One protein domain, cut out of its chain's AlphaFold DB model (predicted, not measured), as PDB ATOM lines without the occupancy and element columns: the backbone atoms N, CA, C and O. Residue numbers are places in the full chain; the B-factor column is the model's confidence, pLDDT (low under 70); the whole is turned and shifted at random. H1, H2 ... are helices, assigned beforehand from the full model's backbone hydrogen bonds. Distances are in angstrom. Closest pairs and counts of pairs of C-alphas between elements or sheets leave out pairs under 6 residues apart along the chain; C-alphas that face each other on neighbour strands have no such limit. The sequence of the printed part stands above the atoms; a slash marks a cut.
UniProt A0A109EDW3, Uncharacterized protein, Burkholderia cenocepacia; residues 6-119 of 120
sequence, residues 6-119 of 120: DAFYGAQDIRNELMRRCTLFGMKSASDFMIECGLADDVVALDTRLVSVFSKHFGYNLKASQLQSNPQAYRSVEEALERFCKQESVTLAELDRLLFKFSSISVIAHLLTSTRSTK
ATOM      1  N   ASP A   6     230.027 253.590 225.170       81.44
ATOM      2  CA  ASP A   6     231.327 252.956 224.951       81.44
ATOM      3  C   ASP A   6     231.744 252.015 226.092       81.44
ATOM      4  O   ASP A   6     232.609 251.164 225.905       81.44
ATOM      5  N   ALA A   7     231.110 252.128 227.264       80.19
ATOM      6  CA  ALA A   7     231.340 251.236 228.396       80.19
ATOM      7  C   ALA A   7     230.687 249.846 228.240       80.19
ATOM      8  O   ALA A   7     230.954 248.955 229.049       80.19
ATOM      9  N   PHE A   8     229.815 249.658 227.243       82.00
ATOM     10  CA  PHE A   8     229.126 248.393 226.991       82.00
ATOM     11  C   PHE A   8     229.881 247.559 225.954       82.00
ATOM     12  O   PHE A   8     230.361 248.079 224.948       82.00
ATOM     13  N   TYR A   9     229.949 246.247 226.183       77.69
ATOM     14  CA  TYR A   9     230.601 245.313 225.270       77.69
ATOM     15  C   TYR A   9     229.554 244.540 224.472       77.69
ATOM     16  O   TYR A   9     228.739 243.816 225.032       77.69
ATOM     17  N   GLY A  10     229.619 244.653 223.149       88.50
ATOM     18  CA  GLY A  10     228.751 243.910 222.244       88.50
ATOM     19  C   GLY A  10     227.413 244.595 221.977       88.50
ATOM     20  O   GLY A  10     226.828 245.294 222.808       88.50
ATOM     21  N   ALA A  11     226.903 244.377 220.770       91.50
ATOM     22  CA  ALA A  11     225.772 245.133 220.264       91.50
ATOM     23  C   ALA A  11     224.454 244.866 221.005       91.50
ATOM     24  O   ALA A  11     223.594 245.741 221.080       91.50
ATOM     25  N   GLN A  12     224.295 243.693 221.619       92.19
ATOM     26  CA  GLN A  12     223.107 243.378 222.416       92.19
ATOM     27  C   GLN A  12     222.976 244.290 223.638       92.19
ATOM     28  O   GLN A  12     221.888 244.797 223.912       92.19
ATOM     29  N   ASP A  13     224.079 244.528 224.342       93.25
ATOM     30  CA  ASP A  13     224.087 245.346 225.551       93.25
ATOM     31  C   ASP A  13     223.895 246.824 225.212       93.25
ATOM     32  O   ASP A  13     223.078 247.500 225.840       93.25
ATOM     33  N   ILE A  14     224.536 247.287 224.134       94.56
ATOM     34  CA  ILE A  14     224.312 248.620 223.563       94.56
ATOM     35  C   ILE A  14     222.831 248.807 223.203       94.56
ATOM     36  O   ILE A  14     222.216 249.801 223.593       94.56
ATOM     37  N   ARG A  15     222.219 247.838 222.508       95.25
ATOM     38  CA  ARG A  15     220.803 247.887 222.117       95.25
ATOM     39  C   ARG A  15     219.872 247.946 223.323       95.25
ATOM     40  O   ARG A  15     218.958 248.770 223.352       95.25
ATOM     41  N   ASN A  16     220.106 247.090 224.316       94.50
ATOM     42  CA  ASN A  16     219.319 247.062 225.546       94.50
ATOM     43  C   ASN A  16     219.405 248.404 226.280       94.50
ATOM     44  O   ASN A  16     218.385 248.925 226.731       94.50
ATOM     45  N   GLU A  17     220.598 248.994 226.355       95.38
ATOM     46  CA  GLU A  17     220.791 250.284 227.006       95.38
ATOM     47  C   GLU A  17     220.117 251.429 226.238       95.38
ATOM     48  O   GLU A  17     219.479 252.291 226.847       95.38
ATOM     49  N   LEU A  18     220.176 251.425 224.904       95.00
ATOM     50  CA  LEU A  18     219.454 252.390 224.071       95.00
ATOM     51  C   LEU A  18     217.941 252.312 224.298       95.00
ATOM     52  O   LEU A  18     217.300 253.343 224.505       95.00
ATOM     53  N   MET A  19     217.379 251.101 224.320       95.06
ATOM     54  CA  MET A  19     215.957 250.875 224.600       95.06
ATOM     55  C   MET A  19     215.577 251.274 226.033       95.06
ATOM     56  O   MET A  19     214.487 251.792 226.268       95.06
ATOM     57  N   ARG A  20     216.482 251.091 227.002       94.75
ATOM     58  CA  ARG A  20     216.280 251.529 228.390       94.75
ATOM     59  C   ARG A  20     216.276 253.056 228.514       94.75
ATOM     60  O   ARG A  20     215.484 253.605 229.277       94.75
ATOM     61  N   ARG A  21     217.166 253.746 227.794       94.44
ATOM     62  CA  ARG A  21     217.306 255.215 227.819       94.44
ATOM     63  C   ARG A  21     216.233 255.933 227.005       94.44
ATOM     64  O   ARG A  21     215.888 257.065 227.333       94.44
ATOM     65  N   CYS A  22     215.732 255.304 225.945       94.06
ATOM     66  CA  CYS A  22     214.745 255.867 225.036       94.06
ATOM     67  C   CYS A  22     213.585 254.885 224.857       94.06
ATOM     68  O   CYS A  22     213.673 253.947 224.071       94.06
ATOM     69  N   THR A  23     212.462 255.128 225.536       91.88
ATOM     70  CA  THR A  23     211.276 254.251 225.476       91.88
ATOM     71  C   THR A  23     210.586 254.235 224.110       91.88
ATOM     72  O   THR A  23     209.750 253.371 223.857       91.88
ATOM     73  N   LEU A  24     210.935 255.168 223.216       92.81
ATOM     74  CA  LEU A  24     210.499 255.158 221.818       92.81
ATOM     75  C   LEU A  24     211.250 254.113 220.982       92.81
ATOM     76  O   LEU A  24     210.792 253.759 219.896       92.81
ATOM     77  N   PHE A  25     212.393 253.622 221.464       95.31
ATOM     78  CA  PHE A  25     213.130 252.573 220.787       95.31
ATOM     79  C   PHE A  25     212.574 251.188 221.120       95.31
ATOM     80  O   PHE A  25     212.602 250.730 222.259       95.31
ATOM     81  N   GLY A  26     212.134 250.486 220.076       94.94
ATOM     82  CA  GLY A  26     212.029 249.029 220.060       94.94
ATOM     83  C   GLY A  26     213.256 248.378 219.413       94.94
ATOM     84  O   GLY A  26     214.160 249.070 218.941       94.94
ATOM     85  N   MET A  27     213.246 247.042 219.321       95.56
ATOM     86  CA  MET A  27     214.347 246.237 218.758       95.56
ATOM     87  C   MET A  27     214.827 246.766 217.398       95.56
ATOM     88  O   MET A  27     216.010 247.046 217.227       95.56
ATOM     89  N   LYS A  28     213.890 246.974 216.457       95.25
ATOM     90  CA  LYS A  28     214.193 247.457 215.100       95.25
ATOM     91  C   LYS A  28     214.828 248.838 215.117       95.25
ATOM     92  O   LYS A  28     215.872 249.024 214.516       95.25
ATOM     93  N   SER A  29     214.187 249.811 215.763       95.62
ATOM     94  CA  SER A  29     214.643 251.208 215.742       95.62
ATOM     95  C   SER A  29     215.958 251.404 216.489       95.62
ATOM     96  O   SER A  29     216.745 252.255 216.098       95.62
ATOM     97  N   ALA A  30     216.213 250.614 217.538       96.38
ATOM     98  CA  ALA A  30     217.498 250.634 218.220       96.38
ATOM     99  C   ALA A  30     218.613 250.078 217.321       96.38
ATOM    100  O   ALA A  30     219.638 250.736 217.177       96.38
ATOM    101  N   SER A  31     218.399 248.929 216.660       96.12
ATOM    102  CA  SER A  31     219.359 248.392 215.682       96.12
ATOM    103  C   SER A  31     219.620 249.367 214.531       96.12
ATOM    104  O   SER A  31     220.768 249.588 214.169       96.12
ATOM    105  N   ASP A  32     218.563 249.966 213.981       95.06
ATOM    106  CA  ASP A  32     218.630 250.955 212.895       95.06
ATOM    107  C   ASP A  32     219.529 252.137 213.288       95.06
ATOM    108  O   ASP A  32     220.507 252.450 212.616       95.06
ATOM    109  N   PHE A  33     219.284 252.704 214.472       95.25
ATOM    110  CA  PHE A  33     220.101 253.778 215.025       95.25
ATOM    111  C   PHE A  33     221.565 253.360 215.243       95.25
ATOM    112  O   PHE A  33     222.482 254.126 214.943       95.25
ATOM    113  N   MET A  34     221.805 252.140 215.735       95.56
ATOM    114  CA  MET A  34     223.162 251.613 215.916       95.56
ATOM    115  C   MET A  34     223.917 251.497 214.587       95.56
ATOM    116  O   MET A  34     225.094 251.851 214.534       95.56
ATOM    117  N   ILE A  35     223.244 251.072 213.514       93.69
ATOM    118  CA  ILE A  35     223.814 250.972 212.161       93.69
ATOM    119  C   ILE A  35     224.107 252.360 211.580       93.69
ATOM    120  O   ILE A  35     225.161 252.565 210.967       93.69
ATOM    121  N   GLU A  36     223.181 253.309 211.741       92.25
ATOM    122  CA  GLU A  36     223.305 254.674 211.217       92.25
ATOM    123  C   GLU A  36     224.431 255.456 211.899       92.25
ATOM    124  O   GLU A  36     225.183 256.168 211.236       92.25
ATOM    125  N   CYS A  37     224.581 255.293 213.215       91.12
ATOM    126  CA  CYS A  37     225.620 255.961 213.997       91.12
ATOM    127  C   CYS A  37     226.967 255.221 213.996       91.12
ATOM    128  O   CYS A  37     227.924 255.719 214.586       91.12
ATOM    129  N   GLY A  38     227.057 254.043 213.368       90.62
ATOM    130  CA  GLY A  38     228.274 253.226 213.369       90.62
ATOM    131  C   GLY A  38     228.636 252.652 214.743       90.62
ATOM    132  O   GLY A  38     229.808 252.419 215.015       90.62
ATOM    133  N   LEU A  39     227.642 252.446 215.614       91.81
ATOM    134  CA  LEU A  39     227.815 251.856 216.947       91.81
ATOM    135  C   LEU A  39     227.950 250.330 216.903       91.81
ATOM    136  O   LEU A  39     228.482 249.744 217.841       91.81
ATOM    137  N   ALA A  40     227.429 249.692 215.853       92.69
ATOM    138  CA  ALA A  40     227.510 248.252 215.647       92.69
ATOM    139  C   ALA A  40     227.425 247.905 214.154       92.69
ATOM    140  O   ALA A  40     226.715 248.570 213.392       92.69
ATOM    141  N   ASP A  41     228.120 246.843 213.754       92.62
ATOM    142  CA  ASP A  41     228.107 246.268 212.406       92.62
ATOM    143  C   ASP A  41     227.527 244.837 212.360       92.62
ATOM    144  O   ASP A  41     227.200 244.320 211.289       92.62
ATOM    145  N   ASP A  42     227.311 244.226 213.523       92.31
ATOM    146  CA  ASP A  42     226.797 242.874 213.760       92.31
ATOM    147  C   ASP A  42     225.292 242.838 214.109       92.31
ATOM    148  O   ASP A  42     224.783 241.841 214.619       92.31
ATOM    149  N   VAL A  43     224.549 243.907 213.797       94.56
ATOM    150  CA  VAL A  43     223.088 244.008 213.993       94.56
ATOM    151  C   VAL A  43     222.339 244.293 212.695       94.56
ATOM    152  O   VAL A  43     222.910 244.766 211.715       94.56
ATOM    153  N   VAL A  44     221.031 244.021 212.699       94.44
ATOM    154  CA  VAL A  44     220.121 244.282 211.571       94.44
ATOM    155  C   VAL A  44     218.841 244.964 212.046       94.44
ATOM    156  O   VAL A  44     218.346 244.689 213.148       94.44
ATOM    157  N   ALA A  45     218.267 245.829 211.212       94.38
ATOM    158  CA  ALA A  45     216.968 246.442 211.435       94.38
ATOM    159  C   ALA A  45     215.877 245.641 210.698       94.38
ATOM    160  O   ALA A  45     215.581 245.862 209.525       94.38
ATOM    161  N   LEU A  46     215.225 244.699 211.396       92.56
ATOM    162  CA  LEU A  46     214.215 243.807 210.803       92.56
ATOM    163  C   LEU A  46     212.891 244.543 210.529       92.56
ATOM    164  O   LEU A  46     211.930 244.437 211.295       92.56
ATOM    165  N   ASP A  47     212.832 245.310 209.441       89.19
ATOM    166  CA  ASP A  47     211.634 246.024 209.000       89.19
ATOM    167  C   ASP A  47     210.613 245.119 208.274       89.19
ATOM    168  O   ASP A  47     210.829 243.931 208.024       89.19
ATOM    169  N   THR A  48     209.454 245.683 207.930       88.00
ATOM    170  CA  THR A  48     208.390 244.956 207.222       88.00
ATOM    171  C   THR A  48     208.823 244.416 205.864       88.00
ATOM    172  O   THR A  48     208.356 243.345 205.473       88.00
ATOM    173  N   ARG A  49     209.707 245.111 205.143       84.06
ATOM    174  CA  ARG A  49     210.185 244.691 203.821       84.06
ATOM    175  C   ARG A  49     211.088 243.481 203.963       84.06
ATOM    176  O   ARG A  49     210.875 242.486 203.277       84.06
ATOM    177  N   LEU A  50     212.035 243.523 204.887       83.69
ATOM    178  CA  LEU A  50     212.973 242.437 205.121       83.69
ATOM    179  C   LEU A  50     212.253 241.185 205.650       83.69
ATOM    180  O   LEU A  50     212.445 240.087 205.132       83.69
ATOM    181  N   VAL A  51     211.292 241.353 206.561       87.94
ATOM    182  CA  VAL A  51     210.436 240.241 207.009       87.94
ATOM    183  C   VAL A  51     209.562 239.695 205.872       87.94
ATOM    184  O   VAL A  51     209.369 238.482 205.772       87.94
ATOM    185  N   SER A  52     209.074 240.548 204.964       84.81
ATOM    186  CA  SER A  52     208.309 240.085 203.797       84.81
ATOM    187  C   SER A  52     209.144 239.223 202.844       84.81
ATOM    188  O   SER A  52     208.618 238.279 202.256       84.81
ATOM    189  N   VAL A  53     210.451 239.486 202.735       83.19
ATOM    190  CA  VAL A  53     211.388 238.653 201.964       83.19
ATOM    191  C   VAL A  53     211.499 237.268 202.594       83.19
ATOM    192  O   VAL A  53     211.408 236.272 201.876       83.19
ATOM    193  N   PHE A  54     211.612 237.186 203.922       85.31
ATOM    194  CA  PHE A  54     211.633 235.904 204.631       85.31
ATOM    195  C   PHE A  54     210.349 235.111 204.431       85.31
ATOM    196  O   PHE A  54     210.394 233.916 204.136       85.31
ATOM    197  N   SER A  55     209.205 235.784 204.512       86.00
ATOM    198  CA  SER A  55     207.917 235.148 204.253       86.00
ATOM    199  C   SER A  55     207.818 234.618 202.825       86.00
ATOM    200  O   SER A  55     207.472 233.457 202.614       86.00
ATOM    201  N   LYS A  56     208.211 235.431 201.840       84.00
ATOM    202  CA  LYS A  56     208.091 235.100 200.419       84.00
ATOM    203  C   LYS A  56     209.051 234.004 199.953       84.00
ATOM    204  O   LYS A  56     208.681 233.213 199.092       84.00
ATOM    205  N   HIS A  57     210.280 233.983 200.467       83.94
ATOM    206  CA  HIS A  57     211.348 233.132 199.931       83.94
ATOM    207  C   HIS A  57     211.737 231.965 200.841       83.94
ATOM    208  O   HIS A  57     212.298 230.990 200.351       83.94
ATOM    209  N   PHE A  58     211.429 232.039 202.137       81.69
ATOM    210  CA  PHE A  58     211.896 231.070 203.133       81.69
ATOM    211  C   PHE A  58     210.759 230.449 203.957       81.69
ATOM    212  O   PHE A  58     211.021 229.707 204.900       81.69
ATOM    213  N   GLY A  59     209.492 230.740 203.629       83.62
ATOM    214  CA  GLY A  59     208.335 230.202 204.354       83.62
ATOM    215  C   GLY A  59     208.217 230.713 205.795       83.62
ATOM    216  O   GLY A  59     207.601 230.063 206.639       83.62
ATOM    217  N   TYR A  60     208.829 231.862 206.099       85.44
ATOM    218  CA  TYR A  60     208.804 232.454 207.432       85.44
ATOM    219  C   TYR A  60     207.468 233.169 207.696       85.44
ATOM    220  O   TYR A  60     207.180 234.220 207.129       85.44
ATOM    221  N   ASN A  61     206.637 232.603 208.572       85.94
ATOM    222  CA  ASN A  61     205.233 233.014 208.717       85.94
ATOM    223  C   ASN A  61     204.961 234.031 209.841       85.94
ATOM    224  O   ASN A  61     203.799 234.299 210.151       85.94
ATOM    225  N   LEU A  62     205.996 234.601 210.466       88.62
ATOM    226  CA  LEU A  62     205.809 235.652 211.471       88.62
ATOM    227  C   LEU A  62     205.707 237.025 210.804       88.62
ATOM    228  O   LEU A  62     206.537 237.403 209.980       88.62
ATOM    229  N   LYS A  63     204.690 237.801 211.196       91.44
ATOM    230  CA  LYS A  63     204.566 239.204 210.786       91.44
ATOM    231  C   LYS A  63     205.669 240.032 211.440       91.44
ATOM    232  O   LYS A  63     206.083 239.749 212.562       91.44
ATOM    233  N   ALA A  64     206.065 241.125 210.792       90.25
ATOM    234  CA  ALA A  64     207.102 242.012 211.318       90.25
ATOM    235  C   ALA A  64     206.777 242.545 212.720       90.25
ATOM    236  O   ALA A  64     207.650 242.556 213.576       90.25
ATOM    237  N   SER A  65     205.516 242.898 212.992       92.38
ATOM    238  CA  SER A  65     205.097 243.331 214.330       92.38
ATOM    239  C   SER A  65     205.305 242.250 215.392       92.38
ATOM    240  O   SER A  65     205.781 242.560 216.477       92.38
ATOM    241  N   GLN A  66     205.011 240.986 215.068       92.88
ATOM    242  CA  GLN A  66     205.200 239.846 215.972       92.88
ATOM    243  C   GLN A  66     206.684 239.562 216.221       92.88
ATOM    244  O   GLN A  66     207.067 239.216 217.336       92.88
ATOM    245  N   LEU A  67     207.513 239.717 215.186       93.44
ATOM    246  CA  LEU A  67     208.959 239.559 215.290       93.44
ATOM    247  C   LEU A  67     209.588 240.675 216.133       93.44
ATOM    248  O   LEU A  67     210.352 240.404 217.051       93.44
ATOM    249  N   GLN A  68     209.231 241.929 215.858       94.06
ATOM    250  CA  GLN A  68     209.767 243.107 216.544       94.06
ATOM    251  C   GLN A  68     209.346 243.188 218.016       94.06
ATOM    252  O   GLN A  68     210.109 243.703 218.833       94.06
ATOM    253  N   SER A  69     208.167 242.664 218.371       92.88
ATOM    254  CA  SER A  69     207.696 242.602 219.760       92.88
ATOM    255  C   SER A  69     208.241 241.408 220.550       92.88
ATOM    256  O   SER A  69     207.974 241.307 221.744       92.88
ATOM    257  N   ASN A  70     208.953 240.476 219.909       94.12
ATOM    258  CA  ASN A  70     209.498 239.283 220.551       94.12
ATOM    259  C   ASN A  70     211.035 239.291 220.466       94.12
ATOM    260  O   ASN A  70     211.595 238.818 219.474       94.12
ATOM    261  N   PRO A  71     211.739 239.768 221.512       93.12
ATOM    262  CA  PRO A  71     213.199 239.856 221.512       93.12
ATOM    263  C   PRO A  71     213.907 238.523 221.252       93.12
ATOM    264  O   PRO A  71     214.982 238.502 220.659       93.12
ATOM    265  N   GLN A  72     213.323 237.397 221.677       93.38
ATOM    266  CA  GLN A  72     213.907 236.076 221.444       93.38
ATOM    267  C   GLN A  72     213.806 235.669 219.972       93.38
ATOM    268  O   GLN A  72     214.796 235.226 219.394       93.38
ATOM    269  N   ALA A  73     212.641 235.864 219.348       92.81
ATOM    270  CA  ALA A  73     212.470 235.606 217.920       92.81
ATOM    271  C   ALA A  73     213.342 236.543 217.073       92.81
ATOM    272  O   ALA A  73     213.971 236.093 216.118       92.81
ATOM    273  N   TYR A  74     213.422 237.823 217.455       94.94
ATOM    274  CA  TYR A  74     214.256 238.818 216.783       94.94
ATOM    275  C   TYR A  74     215.723 238.392 216.779       94.94
ATOM    276  O   TYR A  74     216.338 238.316 215.717       94.94
ATOM    277  N   ARG A  75     216.257 238.038 217.957       93.12
ATOM    278  CA  ARG A  75     217.634 237.550 218.100       93.12
ATOM    279  C   ARG A  75     217.883 236.273 217.310       93.12
ATOM    280  O   ARG A  75     218.885 236.186 216.622       93.12
ATOM    281  N   SER A  76     216.950 235.324 217.327       92.88
ATOM    282  CA  SER A  76     217.104 234.079 216.567       92.88
ATOM    283  C   SER A  76     217.243 234.323 215.058       92.88
ATOM    284  O   SER A  76     218.047 233.663 214.398       92.88
ATOM    285  N   VAL A  77     216.488 235.282 214.510       91.88
ATOM    286  CA  VAL A  77     216.610 235.683 213.100       91.88
ATOM    287  C   VAL A  77     217.927 236.422 212.858       91.88
ATOM    288  O   VAL A  77     218.621 236.114 211.893       91.88
ATOM    289  N   GLU A  78     218.289 237.355 213.738       93.94
ATOM    290  CA  GLU A  78     219.544 238.113 213.667       93.94
ATOM    291  C   GLU A  78     220.769 237.182 213.669       93.94
ATOM    292  O   GLU A  78     221.577 237.252 212.752       93.94
ATOM    293  N   GLU A  79     220.841 236.215 214.586       93.50
ATOM    294  CA  GLU A  79     221.908 235.202 214.654       93.50
ATOM    295  C   GLU A  79     221.969 234.314 213.397       93.50
ATOM    296  O   GLU A  79     223.040 233.881 212.960       93.50
ATOM    297  N   ALA A  80     220.819 233.987 212.800       91.50
ATOM    298  CA  ALA A  80     220.783 233.220 211.559       91.50
ATOM    299  C   ALA A  80     221.372 234.017 210.387       91.50
ATOM    300  O   ALA A  80     222.157 233.465 209.612       91.50
ATOM    301  N   LEU A  81     221.036 235.303 210.290       90.94
ATOM    302  CA  LEU A  81     221.594 236.206 209.287       90.94
ATOM    303  C   LEU A  81     223.079 236.467 209.540       90.94
ATOM    304  O   LEU A  81     223.857 236.468 208.595       90.94
ATOM    305  N   GLU A  82     223.491 236.611 210.798       91.62
ATOM    306  CA  GLU A  82     224.886 236.833 211.177       91.62
ATOM    307  C   GLU A  82     225.772 235.666 210.730       91.62
ATOM    308  O   GLU A  82     226.839 235.868 210.151       91.62
ATOM    309  N   ARG A  83     225.305 234.425 210.920       91.19
ATOM    310  CA  ARG A  83     225.999 233.230 210.414       91.19
ATOM    311  C   ARG A  83     226.142 233.234 208.894       91.19
ATOM    312  O   ARG A  83     227.204 232.864 208.402       91.19
ATOM    313  N   PHE A  84     225.107 233.648 208.168       87.50
ATOM    314  CA  PHE A  84     225.160 233.776 206.710       87.50
ATOM    315  C   PHE A  84     226.155 234.866 206.280       87.50
ATOM    316  O   PHE A  84     227.042 234.617 205.471       87.50
ATOM    317  N   CYS A  85     226.078 236.045 206.891       89.38
ATOM    318  CA  CYS A  85     226.987 237.165 206.670       89.38
ATOM    319  C   CYS A  85     228.461 236.784 206.896       89.38
ATOM    320  O   CYS A  85     229.310 237.050 206.044       89.38
ATOM    321  N   LYS A  86     228.753 236.055 207.982       89.50
ATOM    322  CA  LYS A  86     230.092 235.516 208.276       89.50
ATOM    323  C   LYS A  86     230.621 234.593 207.175       89.50
ATOM    324  O   LYS A  86     231.811 234.631 206.885       89.50
ATOM    325  N   GLN A  87     229.765 233.772 206.563       88.62
ATOM    326  CA  GLN A  87     230.163 232.895 205.454       88.62
ATOM    327  C   GLN A  87     230.509 233.688 204.188       88.62
ATOM    328  O   GLN A  87     231.435 233.323 203.470       88.62
ATOM    329  N   GLU A  88     229.799 234.787 203.952       84.31
ATOM    330  CA  GLU A  88     229.934 235.625 202.757       84.31
ATOM    331  C   GLU A  88     230.910 236.803 202.946       84.31
ATOM    332  O   GLU A  88     231.053 237.636 202.054       84.31
ATOM    333  N   SER A  89     231.614 236.870 204.086       89.25
ATOM    334  CA  SER A  89     232.555 237.953 204.430       89.25
ATOM    335  C   SER A  89     231.943 239.360 204.335       89.25
ATOM    336  O   SER A  89     232.616 240.311 203.945       89.25
ATOM    337  N   VAL A  90     230.666 239.485 204.700       90.19
ATOM    338  CA  VAL A  90     229.936 240.759 204.797       90.19
ATOM    339  C   VAL A  90     229.410 240.934 206.215       90.19
ATOM    340  O   VAL A  90     229.074 239.962 206.886       90.19
ATOM    341  N   THR A  91     229.323 242.168 206.686       92.06
ATOM    342  CA  THR A  91     228.722 242.491 207.984       92.06
ATOM    343  C   THR A  91     227.196 242.476 207.900       92.06
ATOM    344  O   THR A  91     226.592 242.551 206.822       92.06
ATOM    345  N   LEU A  92     226.547 242.382 209.058       91.94
ATOM    346  CA  LEU A  92     225.092 242.385 209.132       91.94
ATOM    347  C   LEU A  92     224.522 243.765 208.768       91.94
ATOM    348  O   LEU A  92     223.538 243.861 208.034       91.94
ATOM    349  N   ALA A  93     225.215 244.828 209.178       91.81
ATOM    350  CA  ALA A  93     224.910 246.204 208.804       91.81
ATOM    351  C   ALA A  93     225.092 246.476 207.299       91.81
ATOM    352  O   ALA A  93     224.329 247.243 206.708       91.81
ATOM    353  N   GLU A  94     226.083 245.866 206.640       90.25
ATOM    354  CA  GLU A  94     226.215 245.949 205.179       90.25
ATOM    355  C   GLU A  94     225.055 245.256 204.473       90.25
ATOM    356  O   GLU A  94     224.476 245.837 203.552       90.25
ATOM    357  N   LEU A  95     224.673 244.056 204.923       87.75
ATOM    358  CA  LEU A  95     223.508 243.355 204.390       87.75
ATOM    359  C   LEU A  95     222.232 244.192 204.553       87.75
ATOM    360  O   LEU A  95     221.469 244.320 203.595       87.75
ATOM    361  N   ASP A  96     222.023 244.798 205.722       88.31
ATOM    362  CA  ASP A  96     220.897 245.696 205.999       88.31
ATOM    363  C   ASP A  96     220.848 246.860 204.993       88.31
ATOM    364  O   ASP A  96     219.861 247.038 204.273       88.31
ATOM    365  N   ARG A  97     221.968 247.575 204.828       86.38
ATOM    366  CA  ARG A  97     222.090 248.687 203.870       86.38
ATOM    367  C   ARG A  97     221.859 248.240 202.428       86.38
ATOM    368  O   ARG A  97     221.250 248.980 201.653       86.38
ATOM    369  N   LEU A  98     222.341 247.057 202.045       82.44
ATOM    370  CA  LEU A  98     222.118 246.497 200.712       82.44
ATOM    371  C   LEU A  98     220.634 246.196 200.489       82.44
ATOM    372  O   LEU A  98     220.071 246.626 199.482       82.44
ATOM    373  N   LEU A  99     219.987 245.514 201.433       78.12
ATOM    374  CA  LEU A  99     218.559 245.189 201.369       78.12
ATOM    375  C   LEU A  99     217.670 246.439 201.424       78.12
ATOM    376  O   LEU A  99     216.583 246.436 200.850       78.12
ATOM    377  N   PHE A 100     218.134 247.514 202.066       75.88
ATOM    378  CA  PHE A 100     217.462 248.808 202.058       75.88
ATOM    379  C   PHE A 100     217.563 249.510 200.695       75.88
ATOM    380  O   PHE A 100     216.563 250.048 200.214       75.88
ATOM    381  N   LYS A 101     218.766 249.542 200.096       73.00
ATOM    382  CA  LYS A 101     219.078 250.317 198.879       73.00
ATOM    383  C   LYS A 101     218.649 249.641 197.581       73.00
ATOM    384  O   LYS A 101     218.352 250.329 196.607       73.00
ATOM    385  N   PHE A 102     218.642 248.317 197.543       66.06
ATOM    386  CA  PHE A 102     218.324 247.546 196.346       66.06
ATOM    387  C   PHE A 102     217.005 246.797 196.523       66.06
ATOM    388  O   PHE A 102     216.600 246.473 197.637       66.06
ATOM    389  N   SER A 103     216.340 246.457 195.411       63.41
ATOM    390  CA  SER A 103     215.270 245.460 195.487       63.41
ATOM    391  C   SER A 103     215.865 244.179 196.078       63.41
ATOM    392  O   SER A 103     216.930 243.730 195.649       63.41
ATOM    393  N   SER A 104     215.215 243.597 197.082       62.31
ATOM    394  CA  SER A 104     215.748 242.464 197.849       62.31
ATOM    395  C   SER A 104     216.115 241.256 196.975       62.31
ATOM    396  O   SER A 104     217.045 240.518 197.294       62.31
ATOM    397  N   ILE A 105     215.464 241.107 195.815       61.31
ATOM    398  CA  ILE A 105     215.816 240.122 194.782       61.31
ATOM    399  C   ILE A 105     217.186 240.398 194.160       61.31
ATOM    400  O   ILE A 105     217.946 239.459 193.955       61.31
ATOM    401  N   SER A 106     217.527 241.655 193.870       63.16
ATOM    402  CA  SER A 106     218.810 242.011 193.259       63.16
ATOM    403  C   SER A 106     219.984 241.700 194.188       63.16
ATOM    404  O   SER A 106     221.004 241.217 193.715       63.16
ATOM    405  N   VAL A 107     219.828 241.910 195.499       63.78
ATOM    406  CA  VAL A 107     220.877 241.622 196.498       63.78
ATOM    407  C   VAL A 107     221.060 240.126 196.692       63.78
ATOM    408  O   VAL A 107     222.179 239.633 196.598       63.78
ATOM    409  N   ILE A 108     219.961 239.394 196.913       67.19
ATOM    410  CA  ILE A 108     220.012 237.939 197.087       67.19
ATOM    411  C   ILE A 108     220.573 237.284 195.822       67.19
ATOM    412  O   ILE A 108     221.463 236.446 195.912       67.19
ATOM    413  N   ALA A 109     220.114 237.698 194.636       63.81
ATOM    414  CA  ALA A 109     220.657 237.201 193.377       63.81
ATOM    415  C   ALA A 109     222.144 237.544 193.227       63.81
ATOM    416  O   ALA A 109     222.915 236.668 192.853       63.81
ATOM    417  N   HIS A 110     222.567 238.767 193.564       64.88
ATOM    418  CA  HIS A 110     223.969 239.167 193.482       64.88
ATOM    419  C   HIS A 110     224.868 238.310 194.386       64.88
ATOM    420  O   HIS A 110     225.828 237.724 193.887       64.88
ATOM    421  N   LEU A 111     224.504 238.134 195.662       63.62
ATOM    422  CA  LEU A 111     225.232 237.277 196.609       63.62
ATOM    423  C   LEU A 111     225.295 235.816 196.118       63.62
ATOM    424  O   LEU A 111     226.360 235.204 196.077       63.62
ATOM    425  N   LEU A 112     224.180 235.274 195.615       63.81
ATOM    426  CA  LEU A 112     224.127 233.915 195.057       63.81
ATOM    427  C   LEU A 112     224.870 233.754 193.715       63.81
ATOM    428  O   LEU A 112     225.206 232.634 193.326       63.81
ATOM    429  N   THR A 113     225.114 234.838 192.975       61.66
ATOM    430  CA  THR A 113     225.900 234.806 191.728       61.66
ATOM    431  C   THR A 113     227.395 235.003 191.962       61.66
ATOM    432  O   THR A 113     228.187 234.315 191.317       61.66
ATOM    433  N   SER A 114     227.794 235.851 192.916       54.31
ATOM    434  CA  SER A 114     229.203 236.019 193.302       54.31
ATOM    435  C   SER A 114     229.798 234.711 193.829       54.31
ATOM    436  O   SER A 114     230.907 234.345 193.448       54.31
ATOM    437  N   THR A 115     229.021 233.916 194.570       52.78
ATOM    438  CA  THR A 115     229.429 232.581 195.059       52.78
ATOM    439  C   THR A 115     229.661 231.541 193.957       52.78
ATOM    440  O   THR A 115     230.392 230.570 194.164       52.78
ATOM    441  N   ARG A 116     229.080 231.721 192.761       51.28
ATOM    442  CA  ARG A 116     229.337 230.843 191.603       51.28
ATOM    443  C   ARG A 116     230.609 231.216 190.846       51.28
ATOM    444  O   ARG A 116     231.169 230.351 190.178       51.28
ATOM    445  N   SER A 117     231.068 232.465 190.942       48.72
ATOM    446  CA  SER A 117     232.242 232.938 190.199       48.72
ATOM    447  C   SER A 117     233.565 232.637 190.907       48.72
ATOM    448  O   SER A 117     234.569 232.443 190.232       48.72
ATOM    449  N   THR A 118     233.577 232.539 192.239       47.31
ATOM    450  CA  THR A 118     234.797 232.286 193.036       47.31
ATOM    451  C   THR A 118     235.193 230.802 193.110       47.31
ATOM    452  O   THR A 118     236.167 230.449 193.764       47.31
ATOM    453  N   LYS A 119     234.440 229.909 192.448       44.78
ATOM    454  CA  LYS A 119     234.729 228.463 192.344       44.78
ATOM    455  C   LYS A 119     235.395 228.054 191.016       44.78
ATOM    456  O   LYS A 119     235.243 226.907 190.599       44.78
TER     457      LYS A 119
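AT A GLANCE: This is residues 6 to 119 of the 120 residues of an uncharacterized protein of Burkholderia cenocepacia (UniProt A0A109EDW3). Short helices set at many angles form a compact body around an extended link, residues 37 to 47, whose residues 43 to 46 pass through the middle. The longest helix, H5, covers one side of this body, with H2 on the opposite side; H3 and H4 lie near the link's end, and H6 begins beside residues 81 to 85 of H5, makes a corner with it and runs away from it. H1 packs crosswise on H2 at one end of the longest axis, and H7 lies at the other end, touching no helix. The 114 printed residues hold seven named helices, H1 to H7 in chain order, and no named strand, an all-helix domain. It is compact, with a radius of gyration of the C-alphas of 14.4 A and spans of 46 by 31 by 22 A.

HOW THE PARTS SIT: H1, residues 11 to 21, touches H2, residues 27 to 36; their closest C-alphas, of Arg 15 and Ala 30, are 5.8 A apart, and their lines are only just about perpendicular, at 70.2 degrees. H3, residues 48 to 58, is apart from H2 but only just touches H4, residues 64 to 68, with 3 pairs of C-alphas within 8 A, the closest being Thr 48 and Ala 64 at 5.2 A. H5, residues 71 to 87, touches H4 only at the corner, and only just, through residues 73 to 74 of H5; the closest C-alphas, of Leu 67 and Tyr 74, are 5.6 A apart. H6, residues 92 to 101, touches residues 81 to 85 of H5, about perpendicular at 87 degrees, with the closest C-alphas, of Glu 82 and Leu 92, 5.9 A apart. H2 and H6 are close but not clearly touching, with the closest C-alphas, of Ile 35 and Ala 93, 5.9 A apart. H7, residues 104 to 117, is close to H6 but not clearly touching it, opposite ways at a steep tilt of 58 degrees; the closest C-alphas, of Leu 99 and Val 107, are 6.5 A apart. Among the pairs that are apart are H1 and H5, and H5 and H7. In H1 to H6 each O i to N i+4 pair is within hydrogen-bond range; in H7, 9 of 10 are.

IN THESE COORDINATES: H1 begins at C-alpha 11, (225.772, 245.133, 220.264), and is 15.2 A long. H2 is 14.4 A long, H3 14.9 A, H4 6.0 A and H6 14.3 A. H5 is 24.4 A long, from C-alpha 71 at (213.199, 239.856, 221.512). H7 is 20.5 A long and ends at C-alpha 117, (232.242, 232.938, 190.199).

THE WHOLE: The two C-alphas farthest apart, of Thr 23 and Lys 119, are 48.1 A from each other. The printed part has no cut. The link from H2 to H3, 11 residues, is long; the other five links are tight. The mean pLDDT of the printed part is 85.3, and residues 102 to 119 are under 70.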